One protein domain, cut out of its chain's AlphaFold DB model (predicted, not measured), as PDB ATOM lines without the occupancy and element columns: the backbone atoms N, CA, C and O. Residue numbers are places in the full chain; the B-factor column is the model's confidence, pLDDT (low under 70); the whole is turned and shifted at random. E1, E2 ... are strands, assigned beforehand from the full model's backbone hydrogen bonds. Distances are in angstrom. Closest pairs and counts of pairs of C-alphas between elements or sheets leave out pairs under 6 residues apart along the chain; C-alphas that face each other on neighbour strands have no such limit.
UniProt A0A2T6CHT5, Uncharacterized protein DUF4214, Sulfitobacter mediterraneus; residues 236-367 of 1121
ATOM      1  N   ASP A 236      -8.969 -16.577  84.166       84.06
ATOM      2  CA  ASP A 236      -8.180 -17.573  83.456       84.06
ATOM      3  C   ASP A 236      -9.006 -18.224  82.347       84.06
ATOM      4  O   ASP A 236     -10.186 -18.535  82.517       84.06
ATOM      5  N   GLU A 237      -8.400 -18.435  81.180       89.94
ATOM      6  CA  GLU A 237      -9.068 -18.969  79.994       89.94
ATOM      7  C   GLU A 237      -8.346 -20.206  79.465       89.94
ATOM      8  O   GLU A 237      -7.175 -20.157  79.099       89.94
ATOM      9  N   VAL A 238      -9.076 -21.307  79.306       93.62
ATOM     10  CA  VAL A 238      -8.642 -22.410  78.446       93.62
ATOM     11  C   VAL A 238      -9.227 -22.218  77.054       93.62
ATOM     12  O   VAL A 238     -10.445 -22.166  76.877       93.62
ATOM     13  N   ARG A 239      -8.367 -22.188  76.038       94.00
ATOM     14  CA  ARG A 239      -8.762 -22.271  74.630       94.00
ATOM     15  C   ARG A 239      -8.441 -23.655  74.111       94.00
ATOM     16  O   ARG A 239      -7.283 -23.979  73.875       94.00
ATOM     17  N   SER A 240      -9.474 -24.466  73.906       93.62
ATOM     18  CA  SER A 240      -9.290 -25.851  73.483       93.62
ATOM     19  C   SER A 240      -9.751 -26.077  72.051       93.62
ATOM     20  O   SER A 240     -10.836 -25.648  71.669       93.62
ATOM     21  N   SER A 241      -8.949 -26.755  71.233       90.31
ATOM     22  CA  SER A 241      -9.378 -27.223  69.900       90.31
ATOM     23  C   SER A 241     -10.029 -28.614  69.927       90.31
ATOM     24  O   SER A 241     -10.535 -29.097  68.907       90.31
ATOM     25  N   VAL A 242     -10.066 -29.244  71.103       90.69
ATOM     26  CA  VAL A 242     -10.650 -30.559  71.372       90.69
ATOM     27  C   VAL A 242     -11.768 -30.450  72.413       90.69
ATOM     28  O   VAL A 242     -12.034 -29.388  72.966       90.69
ATOM     29  N   SER A 243     -12.483 -31.549  72.669       91.69
ATOM     30  CA  SER A 243     -13.424 -31.580  73.792       91.69
ATOM     31  C   SER A 243     -12.661 -31.470  75.107       91.69
ATOM     32  O   SER A 243     -11.766 -32.282  75.353       91.69
ATOM     33  N   TRP A 244     -13.066 -30.539  75.964       93.88
ATOM     34  CA  TRP A 244     -12.348 -30.230  77.192       93.88
ATOM     35  C   TRP A 244     -13.267 -30.098  78.399       93.88
ATOM     36  O   TRP A 244     -14.422 -29.681  78.287       93.88
ATOM     37  N   ALA A 245     -12.729 -30.470  79.556       90.25
ATOM     38  CA  ALA A 245     -13.377 -30.315  80.843       90.25
ATOM     39  C   ALA A 245     -12.408 -29.625  81.800       90.25
ATOM     40  O   ALA A 245     -11.301 -30.124  82.018       90.25
ATOM     41  N   LEU A 246     -12.834 -28.509  82.383       89.19
ATOM     42  CA  LEU A 246     -12.092 -27.867  83.453       89.19
ATOM     43  C   LEU A 246     -12.086 -28.801  84.665       89.19
ATOM     44  O   LEU A 246     -13.113 -29.326  85.093       89.19
ATOM     45  N   LEU A 247     -10.902 -29.052  85.215       82.25
ATOM     46  CA  LEU A 247     -10.787 -29.817  86.450       82.25
ATOM     47  C   LEU A 247     -11.277 -28.943  87.605       82.25
ATOM     48  O   LEU A 247     -10.867 -27.793  87.693       82.25
ATOM     49  N   SER A 248     -12.089 -29.484  88.514       73.19
ATOM     50  CA  SER A 248     -12.436 -28.797  89.773       73.19
ATOM     51  C   SER A 248     -11.340 -28.932  90.833       73.19
ATOM     52  O   SER A 248     -11.260 -28.143  91.769       73.19
ATOM     53  N   TRP A 249     -10.486 -29.954  90.714       69.19
ATOM     54  CA  TRP A 249      -9.489 -30.289  91.724       69.19
ATOM     55  C   TRP A 249      -8.176 -30.745  91.096       69.19
ATOM     56  O   TRP A 249      -8.157 -31.579  90.188       69.19
ATOM     57  N   THR A 250      -7.066 -30.238  91.617       64.75
ATOM     58  CA  THR A 250      -5.716 -30.575  91.164       64.75
ATOM     59  C   THR A 250      -5.281 -31.939  91.705       64.75
ATOM     60  O   THR A 250      -5.654 -32.351  92.809       64.75
ATOM     61  N   ALA A 251      -4.416 -32.649  90.974       59.88
ATOM     62  CA  ALA A 251      -3.853 -33.929  91.427       59.88
ATOM     63  C   ALA A 251      -3.109 -33.825  92.781       59.88
ATOM     64  O   ALA A 251      -2.934 -34.829  93.477       59.88
ATOM     65  N   ALA A 252      -2.703 -32.609  93.167       58.25
ATOM     66  CA  ALA A 252      -1.977 -32.295  94.391       58.25
ATOM     67  C   ALA A 252      -2.864 -32.003  95.617       58.25
ATOM     68  O   ALA A 252      -2.324 -31.917  96.722       58.25
ATOM     69  N   GLY A 253      -4.193 -31.895  95.482       57.53
ATOM     70  CA  GLY A 253      -5.057 -31.665  96.647       57.53
ATOM     71  C   GLY A 253      -5.606 -30.244  96.824       57.53
ATOM     72  O   GLY A 253      -5.864 -29.890  97.973       57.53
ATOM     73  N   GLY A 254      -5.756 -29.440  95.766       64.69
ATOM     74  CA  GLY A 254      -6.315 -28.078  95.844       64.69
ATOM     75  C   GLY A 254      -7.393 -27.800  94.792       64.69
ATOM     76  O   GLY A 254      -7.465 -28.517  93.797       64.69
ATOM     77  N   GLU A 255      -8.213 -26.773  95.020       67.06
ATOM     78  CA  GLU A 255      -9.230 -26.299  94.067       67.06
ATOM     79  C   GLU A 255      -8.543 -25.649  92.861       67.06
ATOM     80  O   GLU A 255      -7.608 -24.866  93.033       67.06
ATOM     81  N   ASN A 256      -8.981 -26.006  91.657       71.88
ATOM     82  CA  ASN A 256      -8.533 -25.385  90.414       71.88
ATOM     83  C   ASN A 256      -9.555 -24.310  90.027       71.88
ATOM     84  O   ASN A 256     -10.748 -24.611  89.992       71.88
ATOM     85  N   GLN A 257      -9.101 -23.080  89.790       75.44
ATOM     86  CA  GLN A 257      -9.983 -21.905  89.780       75.44
ATOM     87  C   GLN A 257     -10.357 -21.387  88.390       75.44
ATOM     88  O   GLN A 257     -11.188 -20.504  88.317       75.44
ATOM     89  N   ILE A 258      -9.858 -22.000  87.311       84.00
ATOM     90  CA  ILE A 258     -10.087 -21.544  85.928       84.00
ATOM     91  C   ILE A 258     -11.562 -21.199  85.662       84.00
ATOM     92  O   ILE A 258     -12.431 -22.064  85.819       84.00
ATOM     93  N   GLU A 259     -11.829 -19.967  85.218       85.31
ATOM     94  CA  GLU A 259     -13.184 -19.452  85.006       85.31
ATOM     95  C   GLU A 259     -13.682 -19.632  83.570       85.31
ATOM     96  O   GLU A 259     -14.860 -19.906  83.365       85.31
ATOM     97  N   ASN A 260     -12.832 -19.497  82.553       89.62
ATOM     98  CA  ASN A 260     -13.287 -19.455  81.166       89.62
ATOM     99  C   ASN A 260     -12.849 -20.679  80.360       89.62
ATOM    100  O   ASN A 260     -11.708 -21.137  80.431       89.62
ATOM    101  N   LEU A 261     -13.750 -21.166  79.507       93.56
ATOM    102  CA  LEU A 261     -13.462 -22.206  78.523       93.56
ATOM    103  C   LEU A 261     -14.024 -21.809  77.159       93.56
ATOM    104  O   LEU A 261     -15.237 -21.756  76.961       93.56
ATOM    105  N   THR A 262     -13.139 -21.616  76.188       94.25
ATOM    106  CA  THR A 262     -13.495 -21.332  74.798       94.25
ATOM    107  C   THR A 262     -13.122 -22.517  73.915       94.25
ATOM    108  O   THR A 262     -11.953 -22.893  73.805       94.25
ATOM    109  N   LEU A 263     -14.105 -23.095  73.225       94.00
ATOM    110  CA  LEU A 263     -13.848 -24.067  72.169       94.00
ATOM    111  C   LEU A 263     -13.428 -23.341  70.890       94.00
ATOM    112  O   LEU A 263     -14.086 -22.423  70.408       94.00
ATOM    113  N   THR A 264     -12.335 -23.797  70.300       90.31
ATOM    114  CA  THR A 264     -11.807 -23.299  69.033       90.31
ATOM    115  C   THR A 264     -12.086 -24.302  67.908       90.31
ATOM    116  O   THR A 264     -12.571 -25.418  68.120       90.31
ATOM    117  N   GLY A 265     -11.853 -23.887  66.662       84.88
ATOM    118  CA  GLY A 265     -12.164 -24.700  65.484       84.88
ATOM    119  C   GLY A 265     -13.649 -24.670  65.093       84.88
ATOM    120  O   GLY A 265     -14.377 -23.746  65.431       84.88
ATOM    121  N   GLY A 266     -14.095 -25.648  64.301       81.38
ATOM    122  CA  GLY A 266     -15.480 -25.710  63.794       81.38
ATOM    123  C   GLY A 266     -16.088 -27.112  63.792       81.38
ATOM    124  O   GLY A 266     -17.050 -27.365  63.073       81.38
ATOM    125  N   GLY A 267     -15.475 -28.051  64.515       86.00
ATOM    126  CA  GLY A 267     -15.984 -29.410  64.686       86.00
ATOM    127  C   GLY A 267     -16.802 -29.549  65.968       86.00
ATOM    128  O   GLY A 267     -16.651 -28.757  66.891       86.00
ATOM    129  N   ASN A 268     -17.631 -30.591  66.041       89.75
ATOM    130  CA  ASN A 268     -18.412 -30.894  67.240       89.75
ATOM    131  C   ASN A 268     -17.476 -31.252  68.402       89.75
ATOM    132  O   ASN A 268     -16.795 -32.279  68.352       89.75
ATOM    133  N   ALA A 269     -17.488 -30.434  69.447       88.38
ATOM    134  CA  ALA A 269     -16.708 -30.630  70.663       88.38
ATOM    135  C   ALA A 269     -17.573 -30.363  71.900       88.38
ATOM    136  O   ALA A 269     -18.562 -29.629  71.834       88.38
ATOM    137  N   SER A 270     -17.220 -30.991  73.017       91.00
ATOM    138  CA  SER A 270     -17.887 -30.781  74.303       91.00
ATOM    139  C   SER A 270     -17.064 -29.843  75.175       91.00
ATOM    140  O   SER A 270     -15.848 -30.006  75.246       91.00
ATOM    141  N   ALA A 271     -17.730 -28.933  75.876       93.38
ATOM    142  CA  ALA A 271     -17.132 -28.084  76.898       93.38
ATOM    143  C   ALA A 271     -17.784 -28.394  78.246       93.38
ATOM    144  O   ALA A 271     -19.005 -28.527  78.342       93.38
ATOM    145  N   THR A 272     -16.980 -28.572  79.285       91.94
ATOM    146  CA  THR A 272     -17.475 -28.814  80.642       91.94
ATOM    147  C   THR A 272     -16.736 -27.911  81.623       91.94
ATOM    148  O   THR A 272     -15.507 -27.894  81.614       91.94
ATOM    149  N   GLY A 273     -17.484 -27.156  82.420       90.56
ATOM    150  CA  GLY A 273     -16.978 -26.293  83.482       90.56
ATOM    151  C   GLY A 273     -16.563 -27.061  84.739       90.56
ATOM    152  O   GLY A 273     -16.438 -28.291  84.719       90.56
ATOM    153  N   ASN A 274     -16.332 -26.332  85.827       85.88
ATOM    154  CA  ASN A 274     -15.942 -26.838  87.141       85.88
ATOM    155  C   ASN A 274     -16.984 -26.443  88.217       85.88
ATOM    156  O   ASN A 274     -18.174 -26.542  87.967       85.88
ATOM    157  N   GLU A 275     -16.576 -26.174  89.461       85.25
ATOM    158  CA  GLU A 275     -17.509 -25.752  90.533       85.25
ATOM    159  C   GLU A 275     -17.541 -24.216  90.718       85.25
ATOM    160  O   GLU A 275     -18.172 -23.713  91.651       85.25
ATOM    161  N   VAL A 276     -16.824 -23.479  89.864       83.44
ATOM    162  CA  VAL A 276     -16.756 -22.012  89.826       83.44
ATOM    163  C   VAL A 276     -17.709 -21.514  88.740       83.44
ATOM    164  O   VAL A 276     -17.894 -22.195  87.745       83.44
ATOM    165  N   GLY A 277     -18.279 -20.314  88.900       83.62
ATOM    166  CA  GLY A 277     -19.082 -19.697  87.840       83.62
ATOM    167  C   GLY A 277     -18.234 -19.423  86.598       83.62
ATOM    168  O   GLY A 277     -17.398 -18.517  86.601       83.62
ATOM    169  N   ASN A 278     -18.439 -20.220  85.556       89.12
ATOM    170  CA  ASN A 278     -17.633 -20.236  84.353       89.12
ATOM    171  C   ASN A 278     -18.246 -19.416  83.213       89.12
ATOM    172  O   ASN A 278     -19.464 -19.350  83.057       89.12
ATOM    173  N   VAL A 279     -17.407 -18.866  82.330       93.06
ATOM    174  CA  VAL A 279     -17.848 -18.413  80.999       93.06
ATOM    175  C   VAL A 279     -17.427 -19.446  79.963       93.06
ATOM    176  O   VAL A 279     -16.244 -19.590  79.649       93.06
ATOM    177  N   ILE A 280     -18.402 -20.163  79.408       94.06
ATOM    178  CA  ILE A 280     -18.164 -21.211  78.415       94.06
ATOM    179  C   ILE A 280     -18.673 -20.763  77.048       94.06
ATOM    180  O   ILE A 280     -19.862 -20.492  76.868       94.06
ATOM    181  N   ILE A 281     -17.771 -20.728  76.068       93.94
ATOM    182  CA  ILE A 281     -18.057 -20.330  74.689       93.94
ATOM    183  C   ILE A 281     -17.820 -21.526  73.764       93.94
ATOM    184  O   ILE A 281     -16.700 -22.022  73.629       93.94
ATOM    185  N   GLY A 282     -18.888 -21.995  73.123       92.31
ATOM    186  CA  GLY A 282     -18.854 -23.006  72.077       92.31
ATOM    187  C   GLY A 282     -18.267 -22.489  70.763       92.31
ATOM    188  O   GLY A 282     -17.950 -21.310  70.597       92.31
ATOM    189  N   ASN A 283     -18.092 -23.401  69.814       90.81
ATOM    190  CA  ASN A 283     -17.578 -23.096  68.486       90.81
ATOM    191  C   ASN A 283     -18.717 -23.122  67.446       90.81
ATOM    192  O   ASN A 283     -19.890 -23.016  67.769       90.81
ATOM    193  N   ALA A 284     -18.394 -23.181  66.154       90.06
ATOM    194  CA  ALA A 284     -19.424 -23.202  65.105       90.06
ATOM    195  C   ALA A 284     -20.051 -24.597  64.858       90.06
ATOM    196  O   ALA A 284     -20.829 -24.759  63.910       90.06
ATOM    197  N   GLY A 285     -19.625 -25.622  65.600       90.19
ATOM    198  CA  GLY A 285     -20.142 -26.984  65.505       90.19
ATOM    199  C   GLY A 285     -21.282 -27.230  66.488       90.19
ATOM    200  O   GLY A 285     -21.560 -26.405  67.335       90.19
ATOM    201  N   SER A 286     -21.917 -28.402  66.413       91.25
ATOM    202  CA  SER A 286     -22.893 -28.809  67.434       91.25
ATOM    203  C   SER A 286     -22.166 -29.212  68.713       91.25
ATOM    204  O   SER A 286     -21.617 -30.321  68.801       91.25
ATOM    205  N   ASN A 287     -22.151 -28.313  69.685       91.62
ATOM    206  CA  ASN A 287     -21.470 -28.457  70.953       91.62
ATOM    207  C   ASN A 287     -22.361 -29.089  72.021       91.62
ATOM    208  O   ASN A 287     -23.592 -29.071  71.976       91.62
ATOM    209  N   ARG A 288     -21.708 -29.690  73.014       92.44
ATOM    210  CA  ARG A 288     -22.360 -30.155  74.238       92.44
ATOM    211  C   ARG A 288     -21.714 -29.435  75.407       92.44
ATOM    212  O   ARG A 288     -20.561 -29.715  75.726       92.44
ATOM    213  N   ILE A 289     -22.451 -28.505  75.992       93.12
ATOM    214  CA  ILE A 289     -21.948 -27.549  76.975       93.12
ATOM    215  C   ILE A 289     -22.563 -27.878  78.330       93.12
ATOM    216  O   ILE A 289     -23.772 -28.065  78.422       93.12
ATOM    217  N   ASN A 290     -21.742 -27.992  79.368       90.25
ATOM    218  CA  ASN A 290     -22.181 -28.245  80.738       90.25
ATOM    219  C   ASN A 290     -21.411 -27.322  81.680       90.25
ATOM    220  O   ASN A 290     -20.204 -27.497  81.806       90.25
ATOM    221  N   GLY A 291     -22.089 -26.378  82.326       87.81
ATOM    222  CA  GLY A 291     -21.469 -25.474  83.300       87.81
ATOM    223  C   GLY A 291     -20.952 -26.187  84.555       87.81
ATOM    224  O   GLY A 291     -19.904 -25.841  85.075       87.81
ATOM    225  N   MET A 292     -21.566 -27.331  84.889       86.81
ATOM    226  CA  MET A 292     -21.367 -28.084  86.129       86.81
ATOM    227  C   MET A 292     -21.984 -27.381  87.334       86.81
ATOM    228  O   MET A 292     -23.180 -27.575  87.525       86.81
ATOM    229  N   GLY A 293     -21.220 -26.702  88.185       83.94
ATOM    230  CA  GLY A 293     -21.757 -25.969  89.332       83.94
ATOM    231  C   GLY A 293     -21.119 -24.598  89.451       83.94
ATOM    232  O   GLY A 293     -20.003 -24.405  89.005       83.94
ATOM    233  N   GLY A 294     -21.813 -23.668  90.098       86.44
ATOM    234  CA  GLY A 294     -21.505 -22.245  89.966       86.44
ATOM    235  C   GLY A 294     -22.647 -21.546  89.235       86.44
ATOM    236  O   GLY A 294     -23.636 -22.183  88.906       86.44
ATOM    237  N   ASP A 295     -22.544 -20.231  89.059       89.44
ATOM    238  CA  ASP A 295     -23.494 -19.480  88.234       89.44
ATOM    239  C   ASP A 295     -22.818 -19.234  86.880       89.44
ATOM    240  O   ASP A 295     -21.975 -18.336  86.761       89.44
ATOM    241  N   ASP A 296     -23.121 -20.071  85.886       91.38
ATOM    242  CA  ASP A 296     -22.365 -20.124  84.635       91.38
ATOM    243  C   ASP A 296     -22.975 -19.250  83.529       91.38
ATOM    244  O   ASP A 296     -24.189 -19.093  83.403       91.38
ATOM    245  N   THR A 297     -22.137 -18.698  82.651       92.88
ATOM    246  CA  THR A 297     -22.564 -18.057  81.398       92.88
ATOM    247  C   THR A 297     -22.179 -18.934  80.216       92.88
ATOM    248  O   THR A 297     -21.002 -19.112  79.909       92.88
ATOM    249  N   LEU A 298     -23.177 -19.465  79.517       94.31
ATOM    250  CA  LEU A 298     -23.015 -20.447  78.453       94.31
ATOM    251  C   LEU A 298     -23.397 -19.835  77.100       94.31
ATOM    252  O   LEU A 298     -24.437 -19.192  76.957       94.31
ATOM    253  N   THR A 299     -22.566 -20.055  76.090       93.69
ATOM    254  CA  THR A 299     -22.809 -19.624  74.705       93.69
ATOM    255  C   THR A 299     -22.590 -20.823  73.792       93.69
ATOM    256  O   THR A 299     -21.510 -21.407  73.822       93.69
ATOM    257  N   GLY A 300     -23.600 -21.218  73.021       87.56
ATOM    258  CA  GLY A 300     -23.560 -22.383  72.128       87.56
ATOM    259  C   GLY A 300     -22.689 -22.150  70.902       87.56
ATOM    260  O   GLY A 300     -21.866 -22.991  70.550       87.56
ATOM    261  N   GLY A 301     -22.787 -20.953  70.328       85.69
ATOM    262  CA  GLY A 301     -22.163 -20.590  69.071       85.69
ATOM    263  C   GLY A 301     -23.135 -20.764  67.907       85.69
ATOM    264  O   GLY A 301     -24.168 -20.104  67.823       85.69
ATOM    265  N   GLY A 302     -22.754 -21.562  66.913       75.38
ATOM    266  CA  GLY A 302     -23.583 -21.787  65.729       75.38
ATOM    267  C   GLY A 302     -23.899 -23.261  65.544       75.38
ATOM    268  O   GLY A 302     -23.013 -24.086  65.707       75.38
ATOM    269  N   SER A 303     -25.097 -23.566  65.029       86.50
ATOM    270  CA  SER A 303     -25.672 -24.916  64.842       86.50
ATOM    271  C   SER A 303     -26.603 -25.311  65.994       86.50
ATOM    272  O   SER A 303     -27.212 -24.432  66.580       86.50
ATOM    273  N   ALA A 304     -26.858 -26.611  66.177       89.12
ATOM    274  CA  ALA A 304     -27.761 -27.124  67.203       89.12
ATOM    275  C   ALA A 304     -26.949 -27.651  68.381       89.12
ATOM    276  O   ALA A 304     -26.306 -28.704  68.249       89.12
ATOM    277  N   ASP A 305     -27.010 -26.940  69.497       91.50
ATOM    278  CA  ASP A 305     -26.221 -27.208  70.690       91.50
ATOM    279  C   ASP A 305     -27.043 -27.904  71.774       91.50
ATOM    280  O   ASP A 305     -28.277 -27.858  71.806       91.50
ATOM    281  N   ILE A 306     -26.349 -28.614  72.661       91.69
ATOM    282  CA  ILE A 306     -26.955 -29.277  73.817       91.69
ATOM    283  C   ILE A 306     -26.383 -28.665  75.093       91.69
ATOM    284  O   ILE A 306     -25.264 -29.000  75.488       91.69
ATOM    285  N   PHE A 307     -27.185 -27.849  75.773       91.31
ATOM    286  CA  PHE A 307     -26.869 -27.302  77.093       91.31
ATOM    287  C   PHE A 307     -27.311 -28.285  78.169       91.31
ATOM    288  O   PHE A 307     -28.476 -28.683  78.223       91.31
ATOM    289  N   GLN A 308     -26.370 -28.744  78.981       89.31
ATOM    290  CA  GLN A 308     -26.588 -29.788  79.965       89.31
ATOM    291  C   GLN A 308     -26.608 -29.231  81.366       89.31
ATOM    292  O   GLN A 308     -25.704 -28.502  81.749       89.31
ATOM    293  N   PHE A 309     -27.573 -29.704  82.143       86.62
ATOM    294  CA  PHE A 309     -27.687 -29.357  83.550       86.62
ATOM    295  C   PHE A 309     -27.593 -30.605  84.415       86.62
ATOM    296  O   PHE A 309     -27.983 -31.710  83.998       86.62
ATOM    297  N   SER A 310     -27.120 -30.405  85.641       80.44
ATOM    298  CA  SER A 310     -27.039 -31.410  86.702       80.44
ATOM    299  C   SER A 310     -27.542 -30.814  88.026       80.44
ATOM    300  O   SER A 310     -27.467 -29.599  88.189       80.44
ATOM    301  N   PRO A 311     -28.043 -31.620  88.985       79.56
ATOM    302  CA  PRO A 311     -28.474 -31.105  90.287       79.56
ATOM    303  C   PRO A 311     -27.339 -30.386  91.032       79.56
ATOM    304  O   PRO A 311     -26.232 -30.922  91.104       79.56
ATOM    305  N   GLY A 312     -27.629 -29.230  91.635       78.81
ATOM    306  CA  GLY A 312     -26.634 -28.385  92.306       78.81
ATOM    307  C   GLY A 312     -25.849 -27.466  91.366       78.81
ATOM    308  O   GLY A 312     -24.875 -26.867  91.805       78.81
ATOM    309  N   GLY A 313     -26.274 -27.359  90.105       79.50
ATOM    310  CA  GLY A 313     -25.598 -26.576  89.072       79.50
ATOM    311  C   GLY A 313     -25.782 -25.055  89.097       79.50
ATOM    312  O   GLY A 313     -25.434 -24.429  88.124       79.50
ATOM    313  N   GLY A 314     -26.355 -24.475  90.159       87.06
ATOM    314  CA  GLY A 314     -26.491 -23.016  90.315       87.06
ATOM    315  C   GLY A 314     -27.408 -22.302  89.307       87.06
ATOM    316  O   GLY A 314     -28.350 -22.896  88.767       87.06
ATOM    317  N   HIS A 315     -27.217 -20.986  89.167       90.25
ATOM    318  CA  HIS A 315     -28.016 -20.093  88.327       90.25
ATOM    319  C   HIS A 315     -27.279 -19.740  87.027       90.25
ATOM    320  O   HIS A 315     -26.553 -18.751  86.955       90.25
ATOM    321  N   ASP A 316     -27.555 -20.506  85.979       91.31
ATOM    322  CA  ASP A 316     -26.915 -20.362  84.677       91.31
ATOM    323  C   ASP A 316     -27.627 -19.348  83.772       91.31
ATOM    324  O   ASP A 316     -28.838 -19.108  83.864       91.31
ATOM    325  N   VAL A 317     -26.890 -18.793  82.815       92.62
ATOM    326  CA  VAL A 317     -27.398 -17.916  81.757       92.62
ATOM    327  C   VAL A 317     -26.939 -18.440  80.404       92.62
ATOM    328  O   VAL A 317     -25.742 -18.570  80.166       92.62
ATOM    329  N   ILE A 318     -27.878 -18.683  79.485       93.44
ATOM    330  CA  ILE A 318     -27.547 -18.949  78.080       93.44
ATOM    331  C   ILE A 318     -27.752 -17.673  77.273       93.44
ATOM    332  O   ILE A 318     -28.825 -17.066  77.317       93.44
ATOM    333  N   THR A 319     -26.726 -17.269  76.530       92.44
ATOM    334  CA  THR A 319     -26.686 -15.962  75.858       92.44
ATOM    335  C   THR A 319     -27.251 -15.973  74.437       92.44
ATOM    336  O   THR A 319     -27.657 -14.922  73.942       92.44
ATOM    337  N   ASP A 320     -27.293 -17.134  73.781       90.31
ATOM    338  CA  ASP A 320     -27.597 -17.270  72.353       90.31
ATOM    339  C   ASP A 320     -28.573 -18.410  72.022       90.31
ATOM    340  O   ASP A 320     -28.646 -18.846  70.874       90.31
ATOM    341  N   PHE A 321     -29.362 -18.856  73.004       89.88
ATOM    342  CA  PHE A 321     -30.266 -19.996  72.850       89.88
ATOM    343  C   PHE A 321     -31.257 -19.815  71.687       89.88
ATOM    344  O   PHE A 321     -32.122 -18.933  71.698       89.88
ATOM    345  N   GLN A 322     -31.202 -20.713  70.709       87.00
ATOM    346  CA  GLN A 322     -32.071 -20.732  69.541       87.00
ATOM    347  C   GLN A 322     -33.225 -21.718  69.733       87.00
ATOM    348  O   GLN A 322     -33.082 -22.938  69.608       87.00
ATOM    349  N   VAL A 323     -34.426 -21.185  69.973       81.88
ATOM    350  CA  VAL A 323     -35.642 -21.990  70.162       81.88
ATOM    351  C   VAL A 323     -35.902 -22.900  68.954       81.88
ATOM    352  O   VAL A 323     -36.045 -22.445  67.820       81.88
ATOM    353  N   GLY A 324     -36.008 -24.207  69.207       80.44
ATOM    354  CA  GLY A 324     -36.281 -25.224  68.184       80.44
ATOM    355  C   GLY A 324     -35.047 -25.717  67.420       80.44
ATOM    356  O   GLY A 324     -35.178 -26.647  66.620       80.44
ATOM    357  N   ILE A 325     -33.876 -25.136  67.679       84.94
ATOM    358  CA  ILE A 325     -32.580 -25.585  67.164       84.94
ATOM    359  C   ILE A 325     -31.780 -26.195  68.320       84.94
ATOM    360  O   ILE A 325     -31.446 -27.382  68.259       84.94
ATOM    361  N   ASP A 326     -31.591 -25.434  69.395       88.00
ATOM    362  CA  ASP A 326     -30.872 -25.869  70.589       88.00
ATOM    363  C   ASP A 326     -31.738 -26.717  71.513       88.00
ATOM    364  O   ASP A 326     -32.976 -26.693  71.479       88.00
ATOM    365  N   GLN A 327     -31.071 -27.520  72.338       87.94
ATOM    366  CA  GLN A 327     -31.716 -28.486  73.213       87.94
ATOM    367  C   GLN A 327     -31.172 -28.416  74.631       87.94
ATOM    368  O   GLN A 327     -29.973 -28.287  74.869       87.94
ATOM    369  N   PHE A 328     -32.072 -28.617  75.589       85.56
ATOM    370  CA  PHE A 328     -31.692 -28.919  76.958       85.56
ATOM    371  C   PHE A 328     -31.426 -30.417  77.115       85.56
ATOM    372  O   PHE A 328     -32.270 -31.261  76.805       85.56
ATOM    373  N   GLY A 329     -30.241 -30.751  77.610       78.06
ATOM    374  CA  GLY A 329     -29.889 -32.074  78.094       78.06
ATOM    375  C   GLY A 329     -29.961 -32.122  79.618       78.06
ATOM    376  O   GLY A 329     -29.609 -31.168  80.300       78.06
ATOM    377  N   SER A 330     -30.366 -33.260  80.169       69.38
ATOM    378  CA  SER A 330     -30.292 -33.507  81.608       69.38
ATOM    379  C   SER A 330     -29.336 -34.656  81.898       69.38
ATOM    380  O   SER A 330     -29.317 -35.677  81.200       69.38
ATOM    381  N   VAL A 331     -28.514 -34.494  82.932       66.38
ATOM    382  CA  VAL A 331     -27.632 -35.542  83.450       66.38
ATOM    383  C   VAL A 331     -27.853 -35.631  84.960       66.38
ATOM    384  O   VAL A 331     -27.911 -34.629  85.653       66.38
ATOM    385  N   GLY A 332     -28.056 -36.840  85.493       59.19
ATOM    386  CA  GLY A 332     -28.189 -37.052  86.944       59.19
ATOM    387  C   GLY A 332     -29.552 -36.713  87.571       59.19
ATOM    388  O   GLY A 332     -29.797 -37.123  88.705       59.19
ATOM    389  N   PHE A 333     -30.464 -36.061  86.844       60.69
ATOM    390  CA  PHE A 333     -31.867 -35.922  87.252       60.69
ATOM    391  C   PHE A 333     -32.613 -37.272  87.212       60.69
ATOM    392  O   PHE A 333     -32.254 -38.183  86.461       60.69
ATOM    393  N   GLY A 334     -33.658 -37.426  88.038       58.59
ATOM    394  CA  GLY A 334     -34.553 -38.593  88.007       58.59
ATOM    395  C   GLY A 334     -35.314 -38.734  86.676       58.59
ATOM    396  O   GLY A 334     -35.133 -37.946  85.756       58.59
ATOM    397  N   SER A 335     -36.200 -39.733  86.555       59.00
ATOM    398  CA  SER A 335     -36.891 -40.044  85.285       59.00
ATOM    399  C   SER A 335     -37.801 -38.935  84.732       59.00
ATOM    400  O   SER A 335     -38.240 -39.052  83.597       59.00
ATOM    401  N   GLU A 336     -38.086 -37.896  85.519       58.84
ATOM    402  CA  GLU A 336     -38.871 -36.713  85.148       58.84
ATOM    403  C   GLU A 336     -38.287 -35.515  85.931       58.84
ATOM    404  O   GLU A 336     -38.594 -35.390  87.118       58.84
ATOM    405  N   PRO A 337     -37.392 -34.684  85.362       61.88
ATOM    406  CA  PRO A 337     -36.979 -33.449  86.028       61.88
ATOM    407  C   PRO A 337     -38.181 -32.503  86.114       61.88
ATOM    408  O   PRO A 337     -38.826 -32.236  85.097       61.88
ATOM    409  N   VAL A 338     -38.509 -31.995  87.306       57.75
ATOM    410  CA  VAL A 338     -39.506 -30.925  87.423       57.75
ATOM    411  C   VAL A 338     -38.896 -29.658  86.844       57.75
ATOM    412  O   VAL A 338     -37.902 -29.161  87.362       57.75
ATOM    413  N   VAL A 339     -39.496 -29.154  85.768       74.50
ATOM    414  CA  VAL A 339     -39.140 -27.876  85.152       74.50
ATOM    415  C   VAL A 339     -40.241 -26.881  85.494       74.50
ATOM    416  O   VAL A 339     -41.367 -27.006  85.008       74.50
ATOM    417  N   VAL A 340     -39.939 -25.919  86.362       74.94
ATOM    418  CA  VAL A 340     -40.816 -24.769  86.597       74.94
ATOM    419  C   VAL A 340     -40.334 -23.645  85.699       74.94
ATOM    420  O   VAL A 340     -39.220 -23.158  85.860       74.94
ATOM    421  N   GLU A 341     -41.174 -23.254  84.749       82.31
ATOM    422  CA  GLU A 341     -40.935 -22.067  83.940       82.31
ATOM    423  C   GLU A 341     -41.449 -20.831  84.686       82.31
ATOM    424  O   GLU A 341     -42.611 -20.768  85.100       82.31
ATOM    425  N   THR A 342     -40.572 -19.855  84.868       83.75
ATOM    426  CA  THR A 342     -40.874 -18.527  85.392       83.75
ATOM    427  C   THR A 342     -40.342 -17.463  84.435       83.75
ATOM    428  O   THR A 342     -39.760 -17.760  83.392       83.75
ATOM    429  N   VAL A 343     -40.594 -16.203  84.776       81.38
ATOM    430  CA  VAL A 343     -40.089 -15.042  84.047       81.38
ATOM    431  C   VAL A 343     -39.332 -14.179  85.044       81.38
ATOM    432  O   VAL A 343     -39.807 -13.996  86.172       81.38
ATOM    433  N   ASP A 344     -38.154 -13.698  84.664       78.75
ATOM    434  CA  ASP A 344     -37.386 -12.770  85.493       78.75
ATOM    435  C   ASP A 344     -37.944 -11.332  85.431       78.75
ATOM    436  O   ASP A 344     -39.008 -11.065  84.868       78.75
ATOM    437  N   ALA A 345     -37.249 -10.389  86.072       76.19
ATOM    438  CA  ALA A 345     -37.661  -8.986  86.113       76.19
ATOM    439  C   ALA A 345     -37.573  -8.274  84.750       76.19
ATOM    440  O   ALA A 345     -38.238  -7.253  84.568       76.19
ATOM    441  N   ASP A 346     -36.781  -8.808  83.818       75.62
ATOM    442  CA  ASP A 346     -36.527  -8.231  82.498       75.62
ATOM    443  C   ASP A 346     -37.397  -8.877  81.402       75.62
ATOM    444  O   ASP A 346     -37.438  -8.389  80.272       75.62
ATOM    445  N   GLY A 347     -38.161  -9.920  81.740       72.56
ATOM    446  CA  GLY A 347     -39.107 -10.581  80.841       72.56
ATOM    447  C   GLY A 347     -38.564 -11.844  80.168       72.56
ATOM    448  O   GLY A 347     -39.267 -12.426  79.334       72.56
ATOM    449  N   TYR A 348     -37.350 -12.286  80.512       83.25
ATOM    450  CA  TYR A 348     -36.742 -13.486  79.943       83.25
ATOM    451  C   TYR A 348     -37.279 -14.756  80.597       83.25
ATOM    452  O   TYR A 348     -37.638 -14.778  81.779       83.25
ATOM    453  N   ARG A 349     -37.335 -15.838  79.818       84.56
ATOM    454  CA  ARG A 349     -37.741 -17.155  80.318       84.56
ATOM    455  C   ARG A 349     -36.664 -17.734  81.230       84.56
ATOM    456  O   ARG A 349     -35.499 -17.835  80.844       84.56
ATOM    457  N   VAL A 350     -37.091 -18.179  82.407       86.69
ATOM    458  CA  VAL A 350     -36.260 -18.866  83.397       86.69
ATOM    459  C   VAL A 350     -36.811 -20.269  83.605       86.69
ATOM    460  O   VAL A 350     -37.992 -20.446  83.894       86.69
ATOM    461  N   PHE A 351     -35.961 -21.283  83.483       84.88
ATOM    462  CA  PHE A 351     -36.314 -22.670  83.771       84.88
ATOM    463  C   PHE A 351     -35.621 -23.104  85.056       84.88
ATOM    464  O   PHE A 351     -34.397 -23.118  85.127       84.88
ATOM    465  N   THR A 352     -36.386 -23.468  86.082       83.75
ATOM    466  CA  THR A 352     -35.859 -24.041  87.329       83.75
ATOM    467  C   THR A 352     -36.030 -25.555  87.324       83.75
ATOM    468  O   THR A 352     -37.140 -26.048  87.121       83.75
ATOM    469  N   PHE A 353     -34.940 -26.278  87.575       80.38
ATOM    470  CA  PHE A 353     -34.875 -27.733  87.679       80.38
ATOM    471  C   PHE A 353     -34.794 -28.187  89.155       80.38
ATOM    472  O   PHE A 353     -34.474 -27.408  90.051       80.38
ATOM    473  N   ASP A 354     -35.065 -29.468  89.434       70.62
ATOM    474  CA  ASP A 354     -34.961 -30.039  90.790       70.62
ATOM    475  C   ASP A 354     -33.530 -29.971  91.377       70.62
ATOM    476  O   ASP A 354     -32.579 -30.473  90.790       70.62
ATOM    477  N   GLY A 355     -33.370 -29.474  92.607       68.50
ATOM    478  CA  GLY A 355     -32.058 -29.427  93.275       68.50
ATOM    479  C   GLY A 355     -31.284 -28.123  93.062       68.50
ATOM    480  O   GLY A 355     -30.065 -28.168  92.932       68.50
ATOM    481  N   ASP A 356     -32.007 -26.999  93.067       72.75
ATOM    482  CA  ASP A 356     -31.503 -25.614  93.081       72.75
ATOM    483  C   ASP A 356     -30.773 -25.148  91.805       72.75
ATOM    484  O   ASP A 356     -30.095 -24.127  91.828       72.75
ATOM    485  N   THR A 357     -30.951 -25.845  90.678       84.44
ATOM    486  CA  THR A 357     -30.427 -25.414  89.370       84.44
ATOM    487  C   THR A 357     -31.467 -24.603  88.610       84.44
ATOM    488  O   THR A 357     -32.620 -25.025  88.498       84.44
ATOM    489  N   SER A 358     -31.081 -23.480  88.014       87.56
ATOM    490  CA  SER A 358     -31.946 -22.753  87.083       87.56
ATOM    491  C   SER A 358     -31.167 -22.166  85.925       87.56
ATOM    492  O   SER A 358     -30.034 -21.762  86.122       87.56
ATOM    493  N   VAL A 359     -31.812 -22.015  84.773       89.50
ATOM    494  CA  VAL A 359     -31.234 -21.344  83.611       89.50
ATOM    495  C   VAL A 359     -32.110 -20.186  83.149       89.50
ATOM    496  O   VAL A 359     -33.325 -20.342  83.013       89.50
ATOM    497  N   THR A 360     -31.491 -19.045  82.868       89.94
ATOM    498  CA  THR A 360     -32.116 -17.893  82.201       89.94
ATOM    499  C   THR A 360     -31.746 -17.893  80.721       89.94
ATOM    500  O   THR A 360     -30.571 -18.006  80.372       89.94
ATOM    501  N   LEU A 361     -32.738 -17.759  79.838       89.56
ATOM    502  CA  LEU A 361     -32.525 -17.662  78.393       89.56
ATOM    503  C   LEU A 361     -32.541 -16.201  77.936       89.56
ATOM    504  O   LEU A 361     -33.606 -15.622  77.708       89.56
ATOM    505  N   LEU A 362     -31.360 -15.608  77.770       84.62
ATOM    506  CA  LEU A 362     -31.241 -14.221  77.336       84.62
ATOM    507  C   LEU A 362     -31.829 -14.047  75.925       84.62
ATOM    508  O   LEU A 362     -31.576 -14.841  75.023       84.62
ATOM    509  N   GLY A 363     -32.634 -13.004  75.725       78.19
ATOM    510  CA  GLY A 363     -33.277 -12.723  74.436       78.19
ATOM    511  C   GLY A 363     -34.494 -13.599  74.114       78.19
ATOM    512  O   GLY A 363     -35.181 -13.325  73.131       78.19
ATOM    513  N   VAL A 364     -34.811 -14.605  74.938       78.88
ATOM    514  CA  VAL A 364     -36.019 -15.428  74.795       78.88
ATOM    515  C   VAL A 364     -37.075 -14.933  75.780       78.88
ATOM    516  O   VAL A 364     -37.101 -15.322  76.949       78.88
ATOM    517  N   PHE A 365     -37.957 -14.059  75.303       69.19
ATOM    518  CA  PHE A 365     -39.018 -13.469  76.115       69.19
ATOM    519  C   PHE A 365     -40.195 -14.435  76.342       69.19
ATOM    520  O   PHE A 365     -40.494 -15.330  75.538       69.19
ATOM    521  N   ALA A 366     -40.884 -14.265  77.469       68.19
ATOM    522  CA  ALA A 366     -42.236 -14.788  77.633       68.19
ATOM    523  C   ALA A 366     -43.232 -13.889  76.885       68.19
ATOM    524  O   ALA A 366     -43.075 -12.675  76.894       68.19
ATOM    525  N   ASN A 367     -44.256 -14.489  76.272       69.88
ATOM    526  CA  ASN A 367     -45.298 -13.765  75.540       69.88
ATOM    527  C   ASN A 367     -46.041 -12.790  76.475       69.88
ATOM    528  O   ASN A 367     -46.540 -13.219  77.522       69.88
TER     529      ASN A 367
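This is residues 236 to 367 of the 1121 residues of the protein "Uncharacterized protein DUF4214" of Sulfitobacter mediterraneus (UniProt A0A2T6CHT5). With little regular structure, the chain winds in stacked turns, two sheets face to face as a sandwich, followed by the antiparallel meander E10 E11 E12. Twelve strands, E1 to E12, and no named helix hold 51 of 132 printed residues: all strand. The sheets run E1 E2 E4 E6 E8 E12 E11 E10, mixed, and E3 E5 E7 E9, parallel. The whole is compact, radius of gyration of the C-alphas 14.4 A, spans 47 by 32 by 30 A.

E1, residues 237 to 240, and E2, 260 to 263, are parallel; N 238 and O 260 are 2.9 A apart. The closest C-alphas of E2 and E3, 270 to 272, are 263 and 271, 7.0 A apart.

E4 to E11 lie within residues 279 to 353; E12, 357 to 365, is 19.8 A long. C-alpha 237 is at (-9.068, -18.969, 79.994), C-alpha 365 at (-39.018, -13.469, 76.115).

The printed part has no cut; the link E1 to E2 is long. Confidence is low at residues 249 to 255 and 330 to 338, among others.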